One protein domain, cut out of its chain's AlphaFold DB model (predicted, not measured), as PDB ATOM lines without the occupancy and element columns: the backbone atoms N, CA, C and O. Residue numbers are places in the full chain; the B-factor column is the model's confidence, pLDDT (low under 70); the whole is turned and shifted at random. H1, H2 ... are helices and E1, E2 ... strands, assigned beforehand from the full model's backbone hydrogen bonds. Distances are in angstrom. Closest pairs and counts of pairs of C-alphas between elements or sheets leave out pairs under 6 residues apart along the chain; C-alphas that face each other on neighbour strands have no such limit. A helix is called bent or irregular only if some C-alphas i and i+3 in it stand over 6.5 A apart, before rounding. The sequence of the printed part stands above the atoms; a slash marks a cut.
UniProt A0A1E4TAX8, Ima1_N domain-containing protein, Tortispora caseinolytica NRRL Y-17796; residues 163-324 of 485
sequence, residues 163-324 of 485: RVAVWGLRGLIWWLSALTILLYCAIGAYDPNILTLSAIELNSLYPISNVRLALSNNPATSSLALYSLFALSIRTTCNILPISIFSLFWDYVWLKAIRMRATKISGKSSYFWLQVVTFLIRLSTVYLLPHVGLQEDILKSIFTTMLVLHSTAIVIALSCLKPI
ATOM      1  N   ARG A 163      38.859 138.271  83.863       90.25
ATOM      2  CA  ARG A 163      38.874 137.102  84.764       90.25
ATOM      3  C   ARG A 163      38.240 135.877  84.113       90.25
ATOM      4  O   ARG A 163      38.742 134.773  84.304       90.25
ATOM      5  N   VAL A 164      37.157 136.065  83.357       91.19
ATOM      6  CA  VAL A 164      36.504 134.977  82.614       91.19
ATOM      7  C   VAL A 164      37.409 134.476  81.488       91.19
ATOM      8  O   VAL A 164      37.554 133.267  81.332       91.19
ATOM      9  N   ALA A 165      38.075 135.379  80.765       93.12
ATOM     10  CA  ALA A 165      39.026 135.035  79.713       93.12
ATOM     11  C   ALA A 165      40.227 134.245  80.258       93.12
ATOM     12  O   ALA A 165      40.541 133.179  79.738       93.12
ATOM     13  N   VAL A 166      40.847 134.701  81.355       92.44
ATOM     14  CA  VAL A 166      41.947 133.980  82.023       92.44
ATOM     15  C   VAL A 166      41.491 132.604  82.516       92.44
ATOM     16  O   VAL A 166      42.220 131.623  82.370       92.44
ATOM     17  N   TRP A 167      40.282 132.502  83.076       93.75
ATOM     18  CA  TRP A 167      39.705 131.219  83.483       93.75
ATOM     19  C   TRP A 167      39.491 130.275  82.289       93.75
ATOM     20  O   TRP A 167      39.850 129.100  82.374       93.75
ATOM     21  N   GLY A 168      38.964 130.786  81.172       92.56
ATOM     22  CA  GLY A 168      38.763 130.020  79.941       92.56
ATOM     23  C   GLY A 168      40.080 129.543  79.330       92.56
ATOM     24  O   GLY A 168      40.203 128.369  78.991       92.56
ATOM     25  N   LEU A 169      41.094 130.412  79.279       93.38
ATOM     26  CA  LEU A 169      42.431 130.073  78.788       93.38
ATOM     27  C   LEU A 169      43.077 128.960  79.624       93.38
ATOM     28  O   LEU A 169      43.642 128.022  79.069       93.38
ATOM     29  N   ARG A 170      42.956 129.019  80.956       93.38
ATOM     30  CA  ARG A 170      43.445 127.949  81.843       93.38
ATOM     31  C   ARG A 170      42.745 126.618  81.584       93.38
ATOM     32  O   ARG A 170      43.414 125.590  81.565       93.38
ATOM     33  N   GLY A 171      41.433 126.643  81.355       93.69
ATOM     34  CA  GLY A 171      40.673 125.448  80.988       93.69
ATOM     35  C   GLY A 171      41.092 124.870  79.642       93.69
ATOM     36  O   GLY A 171      41.244 123.658  79.515       93.69
ATOM     37  N   LEU A 172      41.361 125.729  78.656       93.44
ATOM     38  CA  LEU A 172      41.885 125.310  77.359       93.44
ATOM     39  C   LEU A 172      43.263 124.647  77.498       93.44
ATOM     40  O   LEU A 172      43.464 123.561  76.966       93.44
ATOM     41  N   ILE A 173      44.185 125.253  78.254       92.38
ATOM     42  CA  ILE A 173      45.512 124.675  78.535       92.38
ATOM     43  C   ILE A 173      45.372 123.312  79.223       92.38
ATOM     44  O   ILE A 173      46.075 122.369  78.860       92.38
ATOM     45  N   TRP A 174      44.453 123.189  80.186       94.69
ATOM     46  CA  TRP A 174      44.193 121.925  80.868       94.69
ATOM     47  C   TRP A 174      43.763 120.831  79.880       94.69
ATOM     48  O   TRP A 174      44.384 119.767  79.844       94.69
ATOM     49  N   TRP A 175      42.772 121.113  79.028       94.31
ATOM     50  CA  TRP A 175      42.286 120.171  78.015       94.31
ATOM     51  C   TRP A 175      43.345 119.811  76.980       94.31
ATOM     52  O   TRP A 175      43.504 118.633  76.674       94.31
ATOM     53  N   LEU A 176      44.101 120.792  76.480       91.81
ATOM     54  CA  LEU A 176      45.198 120.543  75.548       91.81
ATOM     55  C   LEU A 176      46.253 119.637  76.186       91.81
ATOM     56  O   LEU A 176      46.617 118.630  75.596       91.81
ATOM     57  N   SER A 177      46.669 119.919  77.425       92.38
ATOM     58  CA  SER A 177      47.635 119.068  78.134       92.38
ATOM     59  C   SER A 177      47.124 117.637  78.350       92.38
ATOM     60  O   SER A 177      47.891 116.684  78.224       92.38
ATOM     61  N   ALA A 178      45.828 117.473  78.643       93.06
ATOM     62  CA  ALA A 178      45.196 116.172  78.835       93.06
ATOM     63  C   ALA A 178      45.088 115.387  77.517       93.06
ATOM     64  O   ALA A 178      45.402 114.203  77.475       93.06
ATOM     65  N   LEU A 179      44.687 116.044  76.430       92.62
ATOM     66  CA  LEU A 179      44.566 115.417  75.117       92.62
ATOM     67  C   LEU A 179      45.938 115.034  74.557       92.62
ATOM     68  O   LEU A 179      46.109 113.927  74.055       92.62
ATOM     69  N   THR A 180      46.930 115.909  74.705       90.44
ATOM     70  CA  THR A 180      48.302 115.652  74.275       90.44
ATOM     71  C   THR A 180      48.912 114.449  75.004       90.44
ATOM     72  O   THR A 180      49.486 113.592  74.338       90.44
ATOM     73  N   ILE A 181      48.728 114.303  76.328       92.38
ATOM     74  CA  ILE A 181      49.244 113.118  77.042       92.38
ATOM     75  C   ILE A 181      48.487 111.831  76.682       92.38
ATOM     76  O   ILE A 181      49.104 110.772  76.586       92.38
ATOM     77  N   LEU A 182      47.170 111.896  76.448       93.62
ATOM     78  CA  LEU A 182      46.400 110.726  76.011       93.62
ATOM     79  C   LEU A 182      46.854 110.252  74.630       93.62
ATOM     80  O   LEU A 182      47.056 109.057  74.442       93.62
ATOM     81  N   LEU A 183      47.071 111.181  73.694       91.38
ATOM     82  CA  LEU A 183      47.641 110.858  72.388       91.38
ATOM     83  C   LEU A 183      49.037 110.254  72.538       91.38
ATOM     84  O   LEU A 183      49.286 109.192  71.984       91.38
ATOM     85  N   TYR A 184      49.912 110.868  73.338       90.31
ATOM     86  CA  TYR A 184      51.257 110.352  73.610       90.31
ATOM     87  C   TYR A 184      51.230 108.903  74.130       90.31
ATOM     88  O   TYR A 184      51.923 108.041  73.596       90.31
ATOM     89  N   CYS A 185      50.370 108.599  75.110       92.31
ATOM     90  CA  CYS A 185      50.243 107.242  75.650       92.31
ATOM     91  C   CYS A 185      49.604 106.264  74.652       92.31
ATOM     92  O   CYS A 185      50.006 105.108  74.597       92.31
ATOM     93  N   ALA A 186      48.626 106.707  73.854       92.94
ATOM     94  CA  ALA A 186      47.998 105.870  72.830       92.94
ATOM     95  C   ALA A 186      48.987 105.492  71.718       92.94
ATOM     96  O   ALA A 186      49.000 104.348  71.267       92.94
ATOM     97  N   ILE A 187      49.849 106.431  71.322       89.56
ATOM     98  CA  ILE A 187      50.920 106.190  70.353       89.56
ATOM     99  C   ILE A 187      51.928 105.192  70.928       89.56
ATOM    100  O   ILE A 187      52.255 104.222  70.255       89.56
ATOM    101  N   GLY A 188      52.353 105.369  72.184       89.00
ATOM    102  CA  GLY A 188      53.291 104.440  72.828       89.00
ATOM    103  C   GLY A 188      52.728 103.053  73.098       89.00
ATOM    104  O   GLY A 188      53.476 102.079  73.116       89.00
ATOM    105  N   ALA A 189      51.410 102.941  73.258       93.00
ATOM    106  CA  ALA A 189      50.730 101.656  73.332       93.00
ATOM    107  C   ALA A 189      50.679 100.947  71.966       93.00
ATOM    108  O   ALA A 189      50.752  99.721  71.919       93.00
ATOM    109  N   TYR A 190      50.563 101.701  70.865       92.25
ATOM    110  CA  TYR A 190      50.581 101.150  69.508       92.25
ATOM    111  C   TYR A 190      51.992 100.698  69.103       92.25
ATOM    112  O   TYR A 190      52.181  99.545  68.716       92.25
ATOM    113  N   ASP A 191      52.980 101.586  69.234       89.50
ATOM    114  CA  ASP A 191      54.375 101.303  68.906       89.50
ATOM    115  C   ASP A 191      55.338 102.093  69.822       89.50
ATOM    116  O   ASP A 191      55.489 103.311  69.672       89.50
ATOM    117  N   PRO A 192      56.001 101.427  70.784       86.56
ATOM    118  CA  PRO A 192      56.862 102.081  71.761       86.56
ATOM    119  C   PRO A 192      58.203 102.537  71.164       86.56
ATOM    120  O   PRO A 192      58.797 103.493  71.665       86.56
ATOM    121  N   ASN A 193      58.674 101.898  70.086       83.25
ATOM    122  CA  ASN A 193      59.990 102.164  69.496       83.25
ATOM    123  C   ASN A 193      60.052 103.537  68.829       83.25
ATOM    124  O   ASN A 193      61.084 104.209  68.832       83.25
ATOM    125  N   ILE A 194      58.919 103.991  68.295       78.38
ATOM    126  CA  ILE A 194      58.790 105.317  67.689       78.38
ATOM    127  C   ILE A 194      59.077 106.421  68.722       78.38
ATOM    128  O   ILE A 194      59.641 107.463  68.379       78.38
ATOM    129  N   LEU A 195      58.730 106.207  69.996       74.50
ATOM    130  CA  LEU A 195      58.938 107.193  71.062       74.50
ATOM    131  C   LEU A 195      60.359 107.204  71.626       74.50
ATOM    132  O   LEU A 195      60.839 108.269  72.013       74.50
ATOM    133  N   THR A 196      61.034 106.057  71.671       70.75
ATOM    134  CA  THR A 196      62.414 105.971  72.175       70.75
ATOM    135  C   THR A 196      63.408 106.579  71.184       70.75
ATOM    136  O   THR A 196      64.267 107.365  71.585       70.75
ATOM    137  N   LEU A 197      63.238 106.316  69.882       65.94
ATOM    138  CA  LEU A 197      64.068 106.883  68.808       65.94
ATOM    139  C   LEU A 197      63.957 108.412  68.728       65.94
ATOM    140  O   LEU A 197      64.954 109.127  68.646       65.94
ATOM    141  N   SER A 198      62.734 108.931  68.810       62.03
ATOM    142  CA  SER A 198      62.472 110.368  68.697       62.03
ATOM    143  C   SER A 198      62.907 111.172  69.927       62.03
ATOM    144  O   SER A 198      63.236 112.346  69.777       62.03
ATOM    145  N   ALA A 199      62.970 110.573  71.123       60.16
ATOM    146  CA  ALA A 199      63.478 111.242  72.325       60.16
ATOM    147  C   ALA A 199      64.981 111.574  72.235       60.16
ATOM    148  O   ALA A 199      65.416 112.595  72.769       60.16
ATOM    149  N   ILE A 200      65.759 110.745  71.531       58.97
ATOM    150  CA  ILE A 200      67.211 110.909  71.364       58.97
ATOM    151  C   ILE A 200      67.525 111.986  70.310       58.97
ATOM    152  O   ILE A 200      68.432 112.794  70.502       58.97
ATOM    153  N   GLU A 201      66.739 112.067  69.231       57.16
ATOM    154  CA  GLU A 201      66.944 113.043  68.144       57.16
ATOM    155  C   GLU A 201      66.288 114.418  68.388       57.16
ATOM    156  O   GLU A 201      66.554 115.379  67.659       57.16
ATOM    157  N   LEU A 202      65.456 114.565  69.430       52.41
ATOM    158  CA  LEU A 202      64.594 115.739  69.653       52.41
ATOM    159  C   LEU A 202      65.338 117.076  69.868       52.41
ATOM    160  O   LEU A 202      64.702 118.135  69.887       52.41
ATOM    161  N   ASN A 203      66.663 117.045  70.025       51.66
ATOM    162  CA  ASN A 203      67.491 118.228  70.261       51.66
ATOM    163  C   ASN A 203      68.026 118.893  68.983       51.66
ATOM    164  O   ASN A 203      68.446 120.050  69.039       51.66
ATOM    165  N   SER A 204      67.986 118.228  67.824       48.72
ATOM    166  CA  SER A 204      68.538 118.782  66.585       48.72
ATOM    167  C   SER A 204      67.512 118.803  65.449       48.72
ATOM    168  O   SER A 204      67.156 117.762  64.919       48.72
ATOM    169  N   LEU A 205      67.141 120.019  65.023       48.56
ATOM    170  CA  LEU A 205      66.605 120.393  63.695       48.56
ATOM    171  C   LEU A 205      65.059 120.476  63.491       48.56
ATOM    172  O   LEU A 205      64.356 119.503  63.268       48.56
ATOM    173  N   TYR A 206      64.597 121.743  63.484       55.03
ATOM    174  CA  TYR A 206      63.514 122.425  62.723       55.03
ATOM    175  C   TYR A 206      62.015 121.983  62.781       55.03
ATOM    176  O   TYR A 206      61.691 120.873  62.379       55.03
ATOM    177  N   PRO A 207      61.035 122.860  63.163       58.97
ATOM    178  CA  PRO A 207      59.759 122.374  63.721       58.97
ATOM    179  C   PRO A 207      58.453 122.590  62.925       58.97
ATOM    180  O   PRO A 207      57.443 122.034  63.331       58.97
ATOM    181  N   ILE A 208      58.377 123.411  61.867       56.00
ATOM    182  CA  ILE A 208      57.054 123.828  61.316       56.00
ATOM    183  C   ILE A 208      56.939 123.632  59.798       56.00
ATOM    184  O   ILE A 208      55.865 123.301  59.294       56.00
ATOM    185  N   SER A 209      58.039 123.764  59.056       58.41
ATOM    186  CA  SER A 209      58.059 123.602  57.595       58.41
ATOM    187  C   SER A 209      57.673 122.190  57.147       58.41
ATOM    188  O   SER A 209      56.980 122.029  56.145       58.41
ATOM    189  N   ASN A 210      58.051 121.173  57.925       57.50
ATOM    190  CA  ASN A 210      57.886 119.770  57.542       57.50
ATOM    191  C   ASN A 210      56.446 119.269  57.710       57.50
ATOM    192  O   ASN A 210      56.022 118.404  56.957       57.50
ATOM    193  N   VAL A 211      55.661 119.854  58.622       59.31
ATOM    194  CA  VAL A 211      54.234 119.511  58.784       59.31
ATOM    195  C   VAL A 211      53.439 119.952  57.557       59.31
ATOM    196  O   VAL A 211      52.587 119.221  57.059       59.31
ATOM    197  N   ARG A 212      53.758 121.136  57.022       64.31
ATOM    198  CA  ARG A 212      53.127 121.663  55.806       64.31
ATOM    199  C   ARG A 212      53.499 120.833  54.575       64.31
ATOM    200  O   ARG A 212      52.645 120.618  53.724       64.31
ATOM    201  N   LEU A 213      54.740 120.343  54.526       62.25
ATOM    202  CA  LEU A 213      55.237 119.450  53.476       62.25
ATOM    203  C   LEU A 213      54.618 118.041  53.567       62.25
ATOM    204  O   LEU A 213      54.295 117.440  52.549       62.25
ATOM    205  N   ALA A 214      54.408 117.526  54.782       59.06
ATOM    206  CA  ALA A 214      53.764 116.233  55.020       59.06
ATOM    207  C   ALA A 214      52.267 116.254  54.668       59.06
ATOM    208  O   ALA A 214      51.755 115.285  54.118       59.06
ATOM    209  N   LEU A 215      51.577 117.371  54.931       62.81
ATOM    210  CA  LEU A 215      50.176 117.579  54.540       62.81
ATOM    211  C   LEU A 215      49.988 117.789  53.031       62.81
ATOM    212  O   LEU A 215      48.887 117.568  52.535       62.81
ATOM    213  N   SER A 216      51.021 118.234  52.303       70.19
ATOM    214  CA  SER A 216      50.919 118.482  50.859       70.19
ATOM    215  C   SER A 216      51.281 117.283  49.983       70.19
ATOM    216  O   SER A 216      51.045 117.345  48.778       70.19
ATOM    217  N   ASN A 217      51.867 116.219  50.538       57.22
ATOM    218  CA  ASN A 217      52.394 115.106  49.747       57.22
ATOM    219  C   ASN A 217      51.436 113.902  49.697       57.22
ATOM    220  O   ASN A 217      50.721 113.601  50.649       57.22
ATOM    221  N   ASN A 218      51.432 113.242  48.535       61.84
ATOM    222  CA  ASN A 218      50.535 112.165  48.100       61.84
ATOM    223  C   ASN A 218      50.264 111.047  49.140       61.84
ATOM    224  O   ASN A 218      51.131 110.721  49.951       61.84
ATOM    225  N   PRO A 219      49.117 110.338  49.046       59.34
ATOM    226  CA  PRO A 219      48.722 109.253  49.963       59.34
ATOM    227  C   PRO A 219      49.700 108.062  50.047       59.34
ATOM    228  O   PRO A 219      49.570 107.230  50.942       59.34
ATOM    229  N   ALA A 220      50.701 107.988  49.164       56.38
ATOM    230  CA  ALA A 220      51.776 106.995  49.207       56.38
ATOM    231  C   ALA A 220      52.822 107.247  50.321       56.38
ATOM    232  O   ALA A 220      53.584 106.343  50.648       56.38
ATOM    233  N   THR A 221      52.854 108.438  50.938       59.97
ATOM    234  CA  THR A 221      53.763 108.791  52.054       59.97
ATOM    235  C   THR A 221      53.073 108.798  53.427       59.97
ATOM    236  O   THR A 221      53.405 109.594  54.304       59.97
ATOM    237  N   SER A 222      52.089 107.918  53.635       64.19
ATOM    238  CA  SER A 222      51.295 107.845  54.873       64.19
ATOM    239  C   SER A 222      52.127 107.526  56.126       64.19
ATOM    240  O   SER A 222      51.872 108.093  57.188       64.19
ATOM    241  N   SER A 223      53.165 106.694  56.013       68.44
ATOM    242  CA  SER A 223      54.058 106.341  57.130       68.44
ATOM    243  C   SER A 223      54.925 107.515  57.601       68.44
ATOM    244  O   SER A 223      55.076 107.736  58.803       68.44
ATOM    245  N   LEU A 224      55.440 108.322  56.669       67.06
ATOM    246  CA  LEU A 224      56.271 109.490  56.980       67.06
ATOM    247  C   LEU A 224      55.445 110.623  57.612       67.06
ATOM    248  O   LEU A 224      55.903 111.302  58.532       67.06
ATOM    249  N   ALA A 225      54.205 110.805  57.144       67.25
ATOM    250  CA  ALA A 225      53.273 111.771  57.716       67.25
ATOM    251  C   ALA A 225      52.922 111.415  59.168       67.25
ATOM    252  O   ALA A 225      52.979 112.287  60.036       67.25
ATOM    253  N   LEU A 226      52.654 110.136  59.454       68.94
ATOM    254  CA  LEU A 226      52.436 109.649  60.818       68.94
ATOM    255  C   LEU A 226      53.652 109.927  61.713       68.94
ATOM    256  O   LEU A 226      53.488 110.526  62.774       68.94
ATOM    257  N   TYR A 227      54.870 109.630  61.246       71.19
ATOM    258  CA  TYR A 227      56.105 109.934  61.981       71.19
ATOM    259  C   TYR A 227      56.260 111.430  62.302       71.19
ATOM    260  O   TYR A 227      56.602 111.804  63.423       71.19
ATOM    261  N   SER A 228      55.932 112.309  61.350       68.94
ATOM    262  CA  SER A 228      55.988 113.762  61.564       68.94
ATOM    263  C   SER A 228      54.966 114.260  62.597       68.94
ATOM    264  O   SER A 228      55.283 115.122  63.420       68.94
ATOM    265  N   LEU A 229      53.757 113.685  62.607       68.94
ATOM    266  CA  LEU A 229      52.733 113.972  63.612       68.94
ATOM    267  C   LEU A 229      53.148 113.440  64.991       68.94
ATOM    268  O   LEU A 229      52.896 114.102  66.000       68.94
ATOM    269  N   PHE A 230      53.845 112.300  65.045       71.38
ATOM    270  CA  PHE A 230      54.386 111.733  66.279       71.38
ATOM    271  C   PHE A 230      55.501 112.595  66.871       71.38
ATOM    272  O   PHE A 230      55.395 112.996  68.031       71.38
ATOM    273  N   ALA A 231      56.502 112.984  66.082       70.25
ATOM    274  CA  ALA A 231      57.566 113.885  66.534       70.25
ATOM    275  C   ALA A 231      57.002 115.231  67.036       70.25
ATOM    276  O   ALA A 231      57.434 115.764  68.065       70.25
ATOM    277  N   LEU A 232      55.970 115.754  66.361       72.38
ATOM    278  CA  LEU A 232      55.248 116.944  66.804       72.38
ATOM    279  C   LEU A 232      54.523 116.711  68.137       72.38
ATOM    280  O   LEU A 232      54.563 117.580  69.009       72.38
ATOM    281  N   SER A 233      53.888 115.551  68.330       75.19
ATOM    282  CA  SER A 233      53.191 115.209  69.576       75.19
ATOM    283  C   SER A 233      54.140 115.170  70.778       75.19
ATOM    284  O   SER A 233      53.833 115.735  71.823       75.19
ATOM    285  N   ILE A 234      55.345 114.619  70.622       77.12
ATOM    286  CA  ILE A 234      56.340 114.525  71.699       77.12
ATOM    287  C   ILE A 234      56.850 115.920  72.063       77.12
ATOM    288  O   ILE A 234      56.802 116.325  73.224       77.12
ATOM    289  N   ARG A 235      57.240 116.717  71.062       75.56
ATOM    290  CA  ARG A 235      57.716 118.090  71.279       75.56
ATOM    291  C   ARG A 235      56.644 118.992  71.887       75.56
ATOM    292  O   ARG A 235      56.937 119.793  72.776       75.56
ATOM    293  N   THR A 236      55.405 118.889  71.409       77.88
ATOM    294  CA  THR A 236      54.282 119.637  71.989       77.88
ATOM    295  C   THR A 236      54.021 119.190  73.421       77.88
ATOM    296  O   THR A 236      53.852 120.055  74.272       77.88
ATOM    297  N   THR A 237      54.105 117.892  73.726       81.81
ATOM    298  CA  THR A 237      54.004 117.383  75.103       81.81
ATOM    299  C   THR A 237      55.079 117.999  75.999       81.81
ATOM    300  O   THR A 237      54.737 118.610  77.009       81.81
ATOM    301  N   CYS A 238      56.357 117.939  75.606       81.69
ATOM    302  CA  CYS A 238      57.470 118.482  76.392       81.69
ATOM    303  C   CYS A 238      57.358 119.997  76.637       81.69
ATOM    304  O   CYS A 238      57.706 120.471  77.713       81.69
ATOM    305  N   ASN A 239      56.833 120.763  75.675       83.38
ATOM    306  CA  ASN A 239      56.662 122.214  75.823       83.38
ATOM    307  C   ASN A 239      55.398 122.598  76.610       83.38
ATOM    308  O   ASN A 239      55.395 123.585  77.346       83.38
ATOM    309  N   ILE A 240      54.307 121.844  76.452       86.19
ATOM    310  CA  ILE A 240      53.021 122.123  77.107       86.19
ATOM    311  C   ILE A 240      53.050 121.684  78.573       86.19
ATOM    312  O   ILE A 240      52.375 122.293  79.405       86.19
ATOM    313  N   LEU A 241      53.833 120.662  78.925       87.19
ATOM    314  CA  LEU A 241      53.840 120.097  80.272       87.19
ATOM    315  C   LEU A 241      54.299 121.109  81.342       87.19
ATOM    316  O   LEU A 241      53.550 121.280  82.306       87.19
ATOM    317  N   PRO A 242      55.384 121.892  81.175       87.62
ATOM    318  CA  PRO A 242      55.717 122.978  82.102       87.62
ATOM    319  C   PRO A 242      54.610 124.033  82.209       87.62
ATOM    320  O   PRO A 242      54.287 124.489  83.301       87.62
ATOM    321  N   ILE A 243      53.963 124.380  81.091       89.31
ATOM    322  CA  ILE A 243      52.858 125.356  81.062       89.31
ATOM    323  C   ILE A 243      51.625 124.810  81.801       89.31
ATOM    324  O   ILE A 243      50.877 125.569  82.425       89.31
ATOM    325  N   SER A 244      51.428 123.489  81.799       90.69
ATOM    326  CA  SER A 244      50.310 122.836  82.482       90.69
ATOM    327  C   SER A 244      50.336 123.021  84.006       90.69
ATOM    328  O   SER A 244      49.280 122.903  84.631       90.69
ATOM    329  N   ILE A 245      51.458 123.450  84.606       93.00
ATOM    330  CA  ILE A 245      51.513 123.829  86.029       93.00
ATOM    331  C   ILE A 245      50.519 124.954  86.359       93.00
ATOM    332  O   ILE A 245      49.864 124.940  87.400       93.00
ATOM    333  N   PHE A 246      50.310 125.891  85.428       88.62
ATOM    334  CA  PHE A 246      49.353 126.987  85.593       88.62
ATOM    335  C   PHE A 246      47.896 126.520  85.493       88.62
ATOM    336  O   PHE A 246      46.985 127.230  85.930       88.62
ATOM    337  N   SER A 247      47.667 125.325  84.943       87.94
ATOM    338  CA  SER A 247      46.345 124.706  84.835       87.94
ATOM    339  C   SER A 247      45.926 123.943  86.098       87.94
ATOM    340  O   SER A 247      44.731 123.721  86.284       87.94
ATOM    341  N   LEU A 248      46.858 123.640  87.019       90.12
ATOM    342  CA  LEU A 248      46.560 122.985  88.307       90.12
ATOM    343  C   LEU A 248      45.519 123.754  89.130       90.12
ATOM    344  O   LEU A 248      44.741 123.166  89.877       90.12
ATOM    345  N   PHE A 249      45.473 125.076  88.961       88.50
ATOM    346  CA  PHE A 249      44.557 125.969  89.669       88.50
ATOM    347  C   PHE A 249      43.218 126.190  88.948       88.50
ATOM    348  O   PHE A 249      42.461 127.093  89.316       88.50
ATOM    349  N   TRP A 250      42.920 125.423  87.896       93.50
ATOM    350  CA  TRP A 250      41.666 125.555  87.161       93.50
ATOM    351  C   TRP A 250      40.519 124.817  87.863       93.50
ATOM    352  O   TRP A 250      40.559 123.604  88.035       93.50
ATOM    353  N   ASP A 251      39.476 125.557  88.249       92.50
ATOM    354  CA  ASP A 251      38.231 125.036  88.830       92.50
ATOM    355  C   ASP A 251      37.110 125.168  87.786       92.50
ATOM    356  O   ASP A 251      36.672 126.282  87.477       92.50
ATOM    357  N   TYR A 252      36.648 124.046  87.221       91.19
ATOM    358  CA  TYR A 252      35.622 124.052  86.168       91.19
ATOM    359  C   TYR A 252      34.232 124.470  86.682       91.19
ATOM    360  O   TYR A 252      33.398 124.944  85.909       91.19
ATOM    361  N   VAL A 253      33.972 124.353  87.992       90.75
ATOM    362  CA  VAL A 253      32.692 124.728  88.622       90.75
ATOM    363  C   VAL A 253      32.680 126.198  89.043       90.75
ATOM    364  O   VAL A 253      31.609 126.763  89.278       90.75
ATOM    365  N   TRP A 254      33.840 126.861  89.071       89.94
ATOM    366  CA  TRP A 254      33.996 128.254  89.494       89.94
ATOM    367  C   TRP A 254      32.996 129.214  88.841       89.94
ATOM    368  O   TRP A 254      32.327 129.976  89.543       89.94
ATOM    369  N   LEU A 255      32.831 129.146  87.514       86.81
ATOM    370  CA  LEU A 255      31.919 130.039  86.791       86.81
ATOM    371  C   LEU A 255      30.456 129.801  87.200       86.81
ATOM    372  O   LEU A 255      29.691 130.752  87.378       86.81
ATOM    373  N   LYS A 256      30.078 128.533  87.418       85.31
ATOM    374  CA  LYS A 256      28.742 128.146  87.891       85.31
ATOM    375  C   LYS A 256      28.509 128.628  89.326       85.31
ATOM    376  O   LYS A 256      27.450 129.175  89.622       85.31
ATOM    377  N   ALA A 257      29.505 128.489  90.199       85.44
ATOM    378  CA  ALA A 257      29.418 128.910  91.594       85.44
ATOM    379  C   ALA A 257      29.326 130.435  91.753       85.44
ATOM    380  O   ALA A 257      28.525 130.919  92.550       85.44
ATOM    381  N   ILE A 258      30.069 131.204  90.948       82.12
ATOM    382  CA  ILE A 258      29.933 132.669  90.913       82.12
ATOM    383  C   ILE A 258      28.532 133.081  90.471       82.12
ATOM    384  O   ILE A 258      27.976 134.036  91.013       82.12
ATOM    385  N   ARG A 259      27.946 132.356  89.511       81.94
ATOM    386  CA  ARG A 259      26.597 132.641  89.017       81.94
ATOM    387  C   ARG A 259      25.515 132.327  90.058       81.94
ATOM    388  O   ARG A 259      24.515 133.034  90.089       81.94
ATOM    389  N   MET A 260      25.725 131.320  90.914       74.50
ATOM    390  CA  MET A 260      24.738 130.852  91.904       74.50
ATOM    391  C   MET A 260      24.908 131.418  93.330       74.50
ATOM    392  O   MET A 260      24.071 131.133  94.175       74.50
ATOM    393  N   ARG A 261      25.951 132.221  93.607       61.50
ATOM    394  CA  ARG A 261      26.202 133.072  94.804       61.50
ATOM    395  C   ARG A 261      26.030 132.535  96.233       61.50
ATOM    396  O   ARG A 261      26.436 133.231  97.156       61.50
ATOM    397  N   ALA A 262      25.541 131.326  96.443       59.28
ATOM    398  CA  ALA A 262      25.400 130.717  97.765       59.28
ATOM    399  C   ALA A 262      25.826 129.243  97.779       59.28
ATOM    400  O   ALA A 262      25.671 128.556  98.783       59.28
ATOM    401  N   THR A 263      26.373 128.729  96.674       70.06
ATOM    402  CA  THR A 263      26.760 127.321  96.605       70.06
ATOM    403  C   THR A 263      28.161 127.120  97.153       70.06
ATOM    404  O   THR A 263      29.151 127.515  96.527       70.06
ATOM    405  N   LYS A 264      28.250 126.467  98.312       82.94
ATOM    406  CA  LYS A 264      29.515 125.943  98.824       82.94
ATOM    407  C   LYS A 264      29.972 124.836  97.875       82.94
ATOM    408  O   LYS A 264      29.257 123.868  97.633       82.94
ATOM    409  N   ILE A 265      31.160 124.989  97.302       88.88
ATOM    410  CA  ILE A 265      31.757 123.938  96.476       88.88
ATOM    411  C   ILE A 265      32.389 122.920  97.425       88.88
ATOM    412  O   ILE A 265      33.284 123.274  98.198       88.88
ATOM    413  N   SER A 266      31.928 121.674  97.372       90.81
ATOM    414  CA  SER A 266      32.565 120.560  98.079       90.81
ATOM    415  C   SER A 266      33.571 119.854  97.171       90.81
ATOM    416  O   SER A 266      33.461 119.923  95.950       90.81
ATOM    417  N   GLY A 267      34.577 119.208  97.767       91.69
ATOM    418  CA  GLY A 267      35.563 118.401  97.033       91.69
ATOM    419  C   GLY A 267      36.768 119.159  96.460       91.69
ATOM    420  O   GLY A 267      37.600 118.550  95.793       91.69
ATOM    421  N   LYS A 268      36.927 120.462  96.741       91.75
ATOM    422  CA  LYS A 268      38.044 121.270  96.205       91.75
ATOM    423  C   LYS A 268      39.430 120.716  96.538       91.75
ATOM    424  O   LYS A 268      40.277 120.640  95.658       91.75
ATOM    425  N   SER A 269      39.665 120.348  97.799       92.06
ATOM    426  CA  SER A 269      40.976 119.844  98.229       92.06
ATOM    427  C   SER A 269      41.328 118.532  97.523       92.06
ATOM    428  O   SER A 269      42.416 118.424  96.965       92.06
ATOM    429  N   SER A 270      40.385 117.588  97.460       92.06
ATOM    430  CA  SER A 270      40.558 116.310  96.759       92.06
ATOM    431  C   SER A 270      40.832 116.504  95.268       92.06
ATOM    432  O   SER A 270      41.705 115.846  94.714       92.06
ATOM    433  N   TYR A 271      40.140 117.449  94.627       94.12
ATOM    434  CA  TYR A 271      40.392 117.795  93.232       94.12
ATOM    435  C   TYR A 271      41.816 118.328  93.010       94.12
ATOM    436  O   TYR A 271      42.501 117.852  92.110       94.12
ATOM    437  N   PHE A 272      42.297 119.265  93.836       93.50
ATOM    438  CA  PHE A 272      43.659 119.794  93.686       93.50
ATOM    439  C   PHE A 272      44.729 118.728  93.915       93.50
ATOM    440  O   PHE A 272      45.686 118.660  93.147       93.50
ATOM    441  N   TRP A 273      44.544 117.859  94.911       94.38
ATOM    442  CA  TRP A 273      45.435 116.721  95.126       94.38
ATOM    443  C   TRP A 273      45.477 115.788  93.916       94.38
ATOM    444  O   TRP A 273      46.561 115.438  93.455       94.38
ATOM    445  N   LEU A 274      44.316 115.454  93.345       93.88
ATOM    446  CA  LEU A 274      44.240 114.632  92.140       93.88
ATOM    447  C   LEU A 274      44.957 115.284  90.947       93.88
ATOM    448  O   LEU A 274      45.642 114.589  90.199       93.88
ATOM    449  N   GLN A 275      44.853 116.606  90.780       93.75
ATOM    450  CA  GLN A 275      45.558 117.336  89.720       93.75
ATOM    451  C   GLN A 275      47.080 117.303  89.911       93.75
ATOM    452  O   GLN A 275      47.803 117.063  88.947       93.75
ATOM    453  N   VAL A 276      47.571 117.485  91.143       94.75
ATOM    454  CA  VAL A 276      49.008 117.397  91.461       94.75
ATOM    455  C   VAL A 276      49.540 115.990  91.187       94.75
ATOM    456  O   VAL A 276      50.544 115.846  90.495       94.75
ATOM    457  N   VAL A 277      48.843 114.951  91.655       93.56
ATOM    458  CA  VAL A 277      49.226 113.551  91.402       93.56
ATOM    459  C   VAL A 277      49.229 113.254  89.902       93.56
ATOM    460  O   VAL A 277      50.205 112.724  89.377       93.56
ATOM    461  N   THR A 278      48.185 113.672  89.182       92.81
ATOM    462  CA  THR A 278      48.104 113.500  87.724       92.81
ATOM    463  C   THR A 278      49.257 114.210  87.013       92.81
ATOM    464  O   THR A 278      49.813 113.667  86.064       92.81
ATOM    465  N   PHE A 279      49.650 115.401  87.469       93.94
ATOM    466  CA  PHE A 279      50.784 116.141  86.917       93.94
ATOM    467  C   PHE A 279      52.123 115.432  87.150       93.94
ATOM    468  O   PHE A 279      52.917 115.337  86.218       93.94
ATOM    469  N   LEU A 280      52.361 114.878  88.342       93.38
ATOM    470  CA  LEU A 280      53.576 114.106  88.629       93.38
ATOM    471  C   LEU A 280      53.656 112.823  87.792       93.38
ATOM    472  O   LEU A 280      54.726 112.489  87.283       93.38
ATOM    473  N   ILE A 281      52.524 112.141  87.593       92.00
ATOM    474  CA  ILE A 281      52.446 110.984  86.692       92.00
ATOM    475  C   ILE A 281      52.787 111.420  85.263       92.00
ATOM    476  O   ILE A 281      53.640 110.804  84.638       92.00
ATOM    477  N   ARG A 282      52.209 112.527  84.766       92.06
ATOM    478  CA  ARG A 282      52.533 113.069  83.430       92.06
ATOM    479  C   ARG A 282      54.025 113.365  83.282       92.06
ATOM    480  O   ARG A 282      54.615 113.003  82.272       92.06
ATOM    481  N   LEU A 283      54.622 114.016  84.283       91.50
ATOM    482  CA  LEU A 283      56.050 114.333  84.301       91.50
ATOM    483  C   LEU A 283      56.893 113.052  84.219       91.50
ATOM    484  O   LEU A 283      57.817 112.972  83.416       91.50
ATOM    485  N   SER A 284      56.526 112.036  84.998       89.88
ATOM    486  CA  SER A 284      57.213 110.742  85.023       89.88
ATOM    487  C   SER A 284      57.116 110.023  83.674       89.88
ATOM    488  O   SER A 284      58.128 109.577  83.140       89.88
ATOM    489  N   THR A 285      55.922 109.973  83.077       89.44
ATOM    490  CA  THR A 285      55.682 109.321  81.781       89.44
ATOM    491  C   THR A 285      56.475 109.967  80.645       89.44
ATOM    492  O   THR A 285      56.951 109.262  79.766       89.44
ATOM    493  N   VAL A 286      56.634 111.294  80.656       87.50
ATOM    494  CA  VAL A 286      57.318 112.016  79.571       87.50
ATOM    495  C   VAL A 286      58.833 112.039  79.752       87.50
ATOM    496  O   VAL A 286      59.552 111.884  78.771       87.50
ATOM    497  N   TYR A 287      59.329 112.242  80.976       85.88
ATOM    498  CA  TYR A 287      60.764 112.442  81.210       85.88
ATOM    499  C   TYR A 287      61.503 111.193  81.674       85.88
ATOM    500  O   TYR A 287      62.676 111.063  81.363       85.88
ATOM    501  N   LEU A 288      60.876 110.286  82.427       85.50
ATOM    502  CA  LEU A 288      61.583 109.108  82.945       85.50
ATOM    503  C   LEU A 288      61.502 107.945  81.964       85.50
ATOM    504  O   LEU A 288      62.513 107.309  81.680       85.50
ATOM    505  N   LEU A 289      60.309 107.687  81.429       84.88
ATOM    506  CA  LEU A 289      60.027 106.474  80.666       84.88
ATOM    507  C   LEU A 289      60.881 106.304  79.392       84.88
ATOM    508  O   LEU A 289      61.346 105.188  79.174       84.88
ATOM    509  N   PRO A 290      61.173 107.352  78.589       81.44
ATOM    510  CA  PRO A 290      62.009 107.200  77.392       81.44
ATOM    511  C   PRO A 290      63.468 106.822  77.675       81.44
ATOM    512  O   PRO A 290      64.154 106.340  76.779       81.44
ATOM    513  N   HIS A 291      63.961 107.060  78.894       81.06
ATOM    514  CA  HIS A 291      65.348 106.771  79.270       81.06
ATOM    515  C   HIS A 291      65.537 105.372  79.856       81.06
ATOM    516  O   HIS A 291      66.671 104.915  79.995       81.06
ATOM    517  N   VAL A 292      64.450 104.679  80.200       82.31
ATOM    518  CA  VAL A 292      64.525 103.308  80.698       82.31
ATOM    519  C   VAL A 292      64.549 102.394  79.476       82.31
ATOM    520  O   VAL A 292      63.527 102.222  78.820       82.31
ATOM    521  N   GLY A 293      65.718 101.850  79.132       84.62
ATOM    522  CA  GLY A 293      65.912 100.919  78.009       84.62
ATOM    523  C   GLY A 293      65.227  99.565  78.228       84.62
ATOM    524  O   GLY A 293      65.893  98.541  78.338       84.62
ATOM    525  N   LEU A 294      63.902  99.569  78.366       87.75
ATOM    526  CA  LEU A 294      63.064  98.403  78.632       87.75
ATOM    527  C   LEU A 294      62.736  97.647  77.344       87.75
ATOM    528  O   LEU A 294      62.664  98.226  76.261       87.75
ATOM    529  N   GLN A 295      62.448  96.353  77.494       92.81
ATOM    530  CA  GLN A 295      61.893  95.528  76.424       92.81
ATOM    531  C   GLN A 295      60.548  96.092  75.928       92.81
ATOM    532  O   GLN A 295      59.727  96.573  76.716       92.81
ATOM    533  N   GLU A 296      60.302  95.981  74.621       90.81
ATOM    534  CA  GLU A 296      59.137  96.558  73.937       90.81
ATOM    535  C   GLU A 296      57.790  96.128  74.531       90.81
ATOM    536  O   GLU A 296      56.889  96.953  74.687       90.81
ATOM    537  N   ASP A 297      57.651  94.852  74.896       92.50
ATOM    538  CA  ASP A 297      56.404  94.301  75.442       92.50
ATOM    539  C   ASP A 297      56.046  94.937  76.791       92.50
ATOM    540  O   ASP A 297      54.893  95.295  77.054       92.50
ATOM    541  N   ILE A 298      57.063  95.142  77.633       92.31
ATOM    542  CA  ILE A 298      56.920  95.796  78.935       92.31
ATOM    543  C   ILE A 298      56.541  97.261  78.721       92.31
ATOM    544  O   ILE A 298      55.629  97.769  79.374       92.31
ATOM    545  N   LEU A 299      57.192  97.930  77.770       91.12
ATOM    546  CA  LEU A 299      56.955  99.337  77.476       91.12
ATOM    547  C   LEU A 299      55.535  99.583  76.926       91.12
ATOM    548  O   LEU A 299      54.845 100.481  77.417       91.12
ATOM    549  N   LYS A 300      55.041  98.732  76.013       92.56
ATOM    550  CA  LYS A 300      53.638  98.742  75.539       92.56
ATOM    551  C   LYS A 300      52.651  98.584  76.689       92.56
ATOM    552  O   LYS A 300      51.668  99.328  76.773       92.56
ATOM    553  N   SER A 301      52.914  97.639  77.594       94.25
ATOM    554  CA  SER A 301      52.082  97.433  78.780       94.25
ATOM    555  C   SER A 301      52.063  98.684  79.664       94.25
ATOM    556  O   SER A 301      50.989  99.132  80.067       94.25
ATOM    557  N   ILE A 302      53.220  99.304  79.920       92.69
ATOM    558  CA  ILE A 302      53.306 100.534  80.720       92.69
ATOM    559  C   ILE A 302      52.497 101.661  80.067       92.69
ATOM    560  O   ILE A 302      51.633 102.239  80.727       92.69
ATOM    561  N   PHE A 303      52.686 101.938  78.775       93.38
ATOM    562  CA  PHE A 303      51.926 102.985  78.079       93.38
ATOM    563  C   PHE A 303      50.415 102.733  78.090       93.38
ATOM    564  O   PHE A 303      49.637 103.659  78.328       93.38
ATOM    565  N   THR A 304      49.998 101.477  77.925       94.81
ATOM    566  CA  THR A 304      48.585 101.083  78.007       94.81
ATOM    567  C   THR A 304      48.018 101.338  79.407       94.81
ATOM    568  O   THR A 304      46.940 101.920  79.545       94.81
ATOM    569  N   THR A 305      48.752 100.981  80.466       94.06
ATOM    570  CA  THR A 305      48.315 101.253  81.848       94.06
ATOM    571  C   THR A 305      48.243 102.749  82.152       94.06
ATOM    572  O   THR A 305      47.267 103.201  82.750       94.06
ATOM    573  N   MET A 306      49.209 103.543  81.679       93.56
ATOM    574  CA  MET A 306      49.214 104.999  81.854       93.56
ATOM    575  C   MET A 306      48.070 105.674  81.094       93.56
ATOM    576  O   MET A 306      47.456 106.609  81.613       93.56
ATOM    577  N   LEU A 307      47.718 105.173  79.906       95.19
ATOM    578  CA  LEU A 307      46.560 105.642  79.143       95.19
ATOM    579  C   LEU A 307      45.257 105.458  79.938       95.19
ATOM    580  O   LEU A 307      44.458 106.396  80.055       95.19
ATOM    581  N   VAL A 308      45.058 104.273  80.522       95.94
ATOM    582  CA  VAL A 308      43.892 103.972  81.368       95.94
ATOM    583  C   VAL A 308      43.904 104.833  82.633       95.94
ATOM    584  O   VAL A 308      42.881 105.418  82.996       95.94
ATOM    585  N   LEU A 309      45.060 104.980  83.282       94.56
ATOM    586  CA  LEU A 309      45.215 105.780  84.497       94.56
ATOM    587  C   LEU A 309      44.898 107.265  84.253       94.56
ATOM    588  O   LEU A 309      44.169 107.884  85.023       94.56
ATOM    589  N   HIS A 310      45.378 107.847  83.153       94.19
ATOM    590  CA  HIS A 310      45.061 109.232  82.806       94.19
ATOM    591  C   HIS A 310      43.592 109.423  82.427       94.19
ATOM    592  O   HIS A 310      42.978 110.406  82.848       94.19
ATOM    593  N   SER A 311      43.011 108.479  81.685       95.12
ATOM    594  CA  SER A 311      41.593 108.522  81.309       95.12
ATOM    595  C   SER A 311      40.690 108.469  82.543       95.12
ATOM    596  O   SER A 311      39.782 109.287  82.697       95.12
ATOM    597  N   THR A 312      40.982 107.559  83.475       94.69
ATOM    598  CA  THR A 312      40.248 107.441  84.742       94.69
ATOM    599  C   THR A 312      40.446 108.670  85.629       94.69
ATOM    600  O   THR A 312      39.465 109.200  86.149       94.69
ATOM    601  N   ALA A 313      41.667 109.204  85.736       93.44
ATOM    602  CA  ALA A 313      41.935 110.434  86.483       93.44
ATOM    603  C   ALA A 313      41.130 111.634  85.950       93.44
ATOM    604  O   ALA A 313      40.601 112.412  86.744       93.44
ATOM    605  N   ILE A 314      40.972 111.767  84.625       93.56
ATOM    606  CA  ILE A 314      40.130 112.803  84.002       93.56
ATOM    607  C   ILE A 314      38.662 112.631  84.413       93.56
ATOM    608  O   ILE A 314      38.034 113.594  84.858       93.56
ATOM    609  N   VAL A 315      38.120 111.413  84.318       95.19
ATOM    610  CA  VAL A 315      36.726 111.118  84.700       95.19
ATOM    611  C   VAL A 315      36.481 111.416  86.183       95.19
ATOM    612  O   VAL A 315      35.482 112.053  86.535       95.19
ATOM    613  N   ILE A 316      37.409 111.019  87.057       93.88
ATOM    614  CA  ILE A 316      37.329 111.295  88.496       93.88
ATOM    615  C   ILE A 316      37.407 112.806  88.745       93.88
ATOM    616  O   ILE A 316      36.568 113.344  89.467       93.88
ATOM    617  N   ALA A 317      38.339 113.522  88.108       92.25
ATOM    618  CA  ALA A 317      38.490 114.969  88.264       92.25
ATOM    619  C   ALA A 317      37.209 115.739  87.896       92.25
ATOM    620  O   ALA A 317      36.826 116.663  88.616       92.25
ATOM    621  N   LEU A 318      36.513 115.319  86.833       90.88
ATOM    622  CA  LEU A 318      35.221 115.876  86.410       90.88
ATOM    623  C   LEU A 318      34.043 115.474  87.320       90.88
ATOM    624  O   LEU A 318      32.972 116.077  87.245       90.88
ATOM    625  N   SER A 319      34.230 114.479  88.188       91.25
ATOM    626  CA  SER A 319      33.214 113.986  89.127       91.25
ATOM    627  C   SER A 319      33.392 114.524  90.557       91.25
ATOM    628  O   SER A 319      32.432 114.545  91.333       91.25
ATOM    629  N   CYS A 320      34.602 114.979  90.912       91.44
ATOM    630  CA  CYS A 320      34.972 115.458  92.251       91.44
ATOM    631  C   CYS A 320      34.245 116.736  92.687       91.44
ATOM    632  O   CYS A 320      33.890 116.883  93.859       91.44
ATOM    633  N   LEU A 321      34.072 117.701  91.780       91.12
ATOM    634  CA  LEU A 321      33.550 119.021  92.132       91.12
ATOM    635  C   LEU A 321      32.027 119.037  91.980       91.12
ATOM    636  O   LEU A 321      31.474 119.159  90.887       91.12
ATOM    637  N   LYS A 322      31.329 118.961  93.114       87.75
ATOM    638  CA  LYS A 322      29.866 119.071  93.171       87.75
ATOM    639  C   LYS A 322      29.466 120.394  93.834       87.75
ATOM    640  O   LYS A 322      29.885 120.660  94.968       87.75
ATOM    641  N   PRO A 323      28.670 121.250  93.163       84.94
ATOM    642  CA  PRO A 323      28.111 122.433  93.803       84.94
ATOM    643  C   PRO A 323      27.036 121.993  94.804       84.94
ATOM    644  O   PRO A 323      26.025 121.419  94.407       84.94
ATOM    645  N   ILE A 324      27.241 122.264  96.096       83.12
ATOM    646  CA  ILE A 324      26.211 122.044  97.113       83.12
ATOM    647  C   ILE A 324      25.304 123.267  97.109       83.12
ATOM    648  O   ILE A 324      25.746 124.379  97.414       83.12
TER     649      ILE A 324
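Overview. This is residues 163 to 324 of the 485 residues of the protein "Ima1_N domain-containing protein" of Tortispora caseinolytica NRRL Y-17796 (UniProt A0A1E4TAX8). Start with H1, a long helix that makes a loose bundle with the hairpin H6 and H7, while long, kinked H4 crosses H1. Short H2 and H3 pack on H4 towards one end; H5 and the two-strand antiparallel sheet E1 - E2 lie at the other. The printed part has 162 residues, with seven named helices and two strands in the order H1 H2 H3 H4 H5 E1 H6 H7 E2, mostly helix. It is only just loose, close to compact, with a radius of gyration of the C-alphas of 18.4 A and spans of 59 by 36 by 27 A.

Along the chain. Find C-alpha 163 at (38.874, 137.102, 84.764); from there H1 runs 40.8 A to residue 190. Next come H2, residues 193 to 201, H3, residues 209 to 216, and H4, residues 219 to 247, 38.2 A. H4 is irregular, with C-alphas 220 and 223 8.3 A apart, and has a kink of 48 degrees near residue 241. H5 is residues 254 to 260, E1 264 to 266, H6 268 to 287, 28.6 A, and H7 296 to 320, 35.7 A. E2, residues 322 to 324, ends at (26.211, 122.044, 97.113).

Arrangement. Look first at the hub, H4: it touches H1 at a steep tilt of 46 degrees, closest at C-alphas 170 and 247, 5.3 A. Its residues 227 to 234 alone touch H2, 224 to 229 alone H3, and 237 to 245 alone H6; the closest C-alphas are 198 and 231, 6.4 A, 214 and 225, 5.2 A, and 286 and 238, 7.2 A. Residues 178 to 190 of H1 alone touch H7, opposite ways at a shallow tilt of 27 degrees, closest at C-alphas 189 and 300, 4.7 A. H6 and H7 form a helical hairpin, closest at C-alphas 271 and 320, 6.0 A. E1 and E2 are antiparallel neighbours, with N 324 and O 264 within hydrogen-bond range, 3.0 A; the closest C-alphas of H5 and E2 are 257 and 323, 7.0 A. In H1, H3, H5, H6 and H7 every O i to N i+4 pair is within range; H2 has 4 of 5 and H4 18 of 25.

Size, cuts and confidence. The two farthest C-alphas, 220 and 262, are 60.1 A apart. The printed part has no cut and no long link. Its mean pLDDT is 82.9, under 70 at residues 197 to 215, 217 to 226, 228 to 229 and 261 to 262.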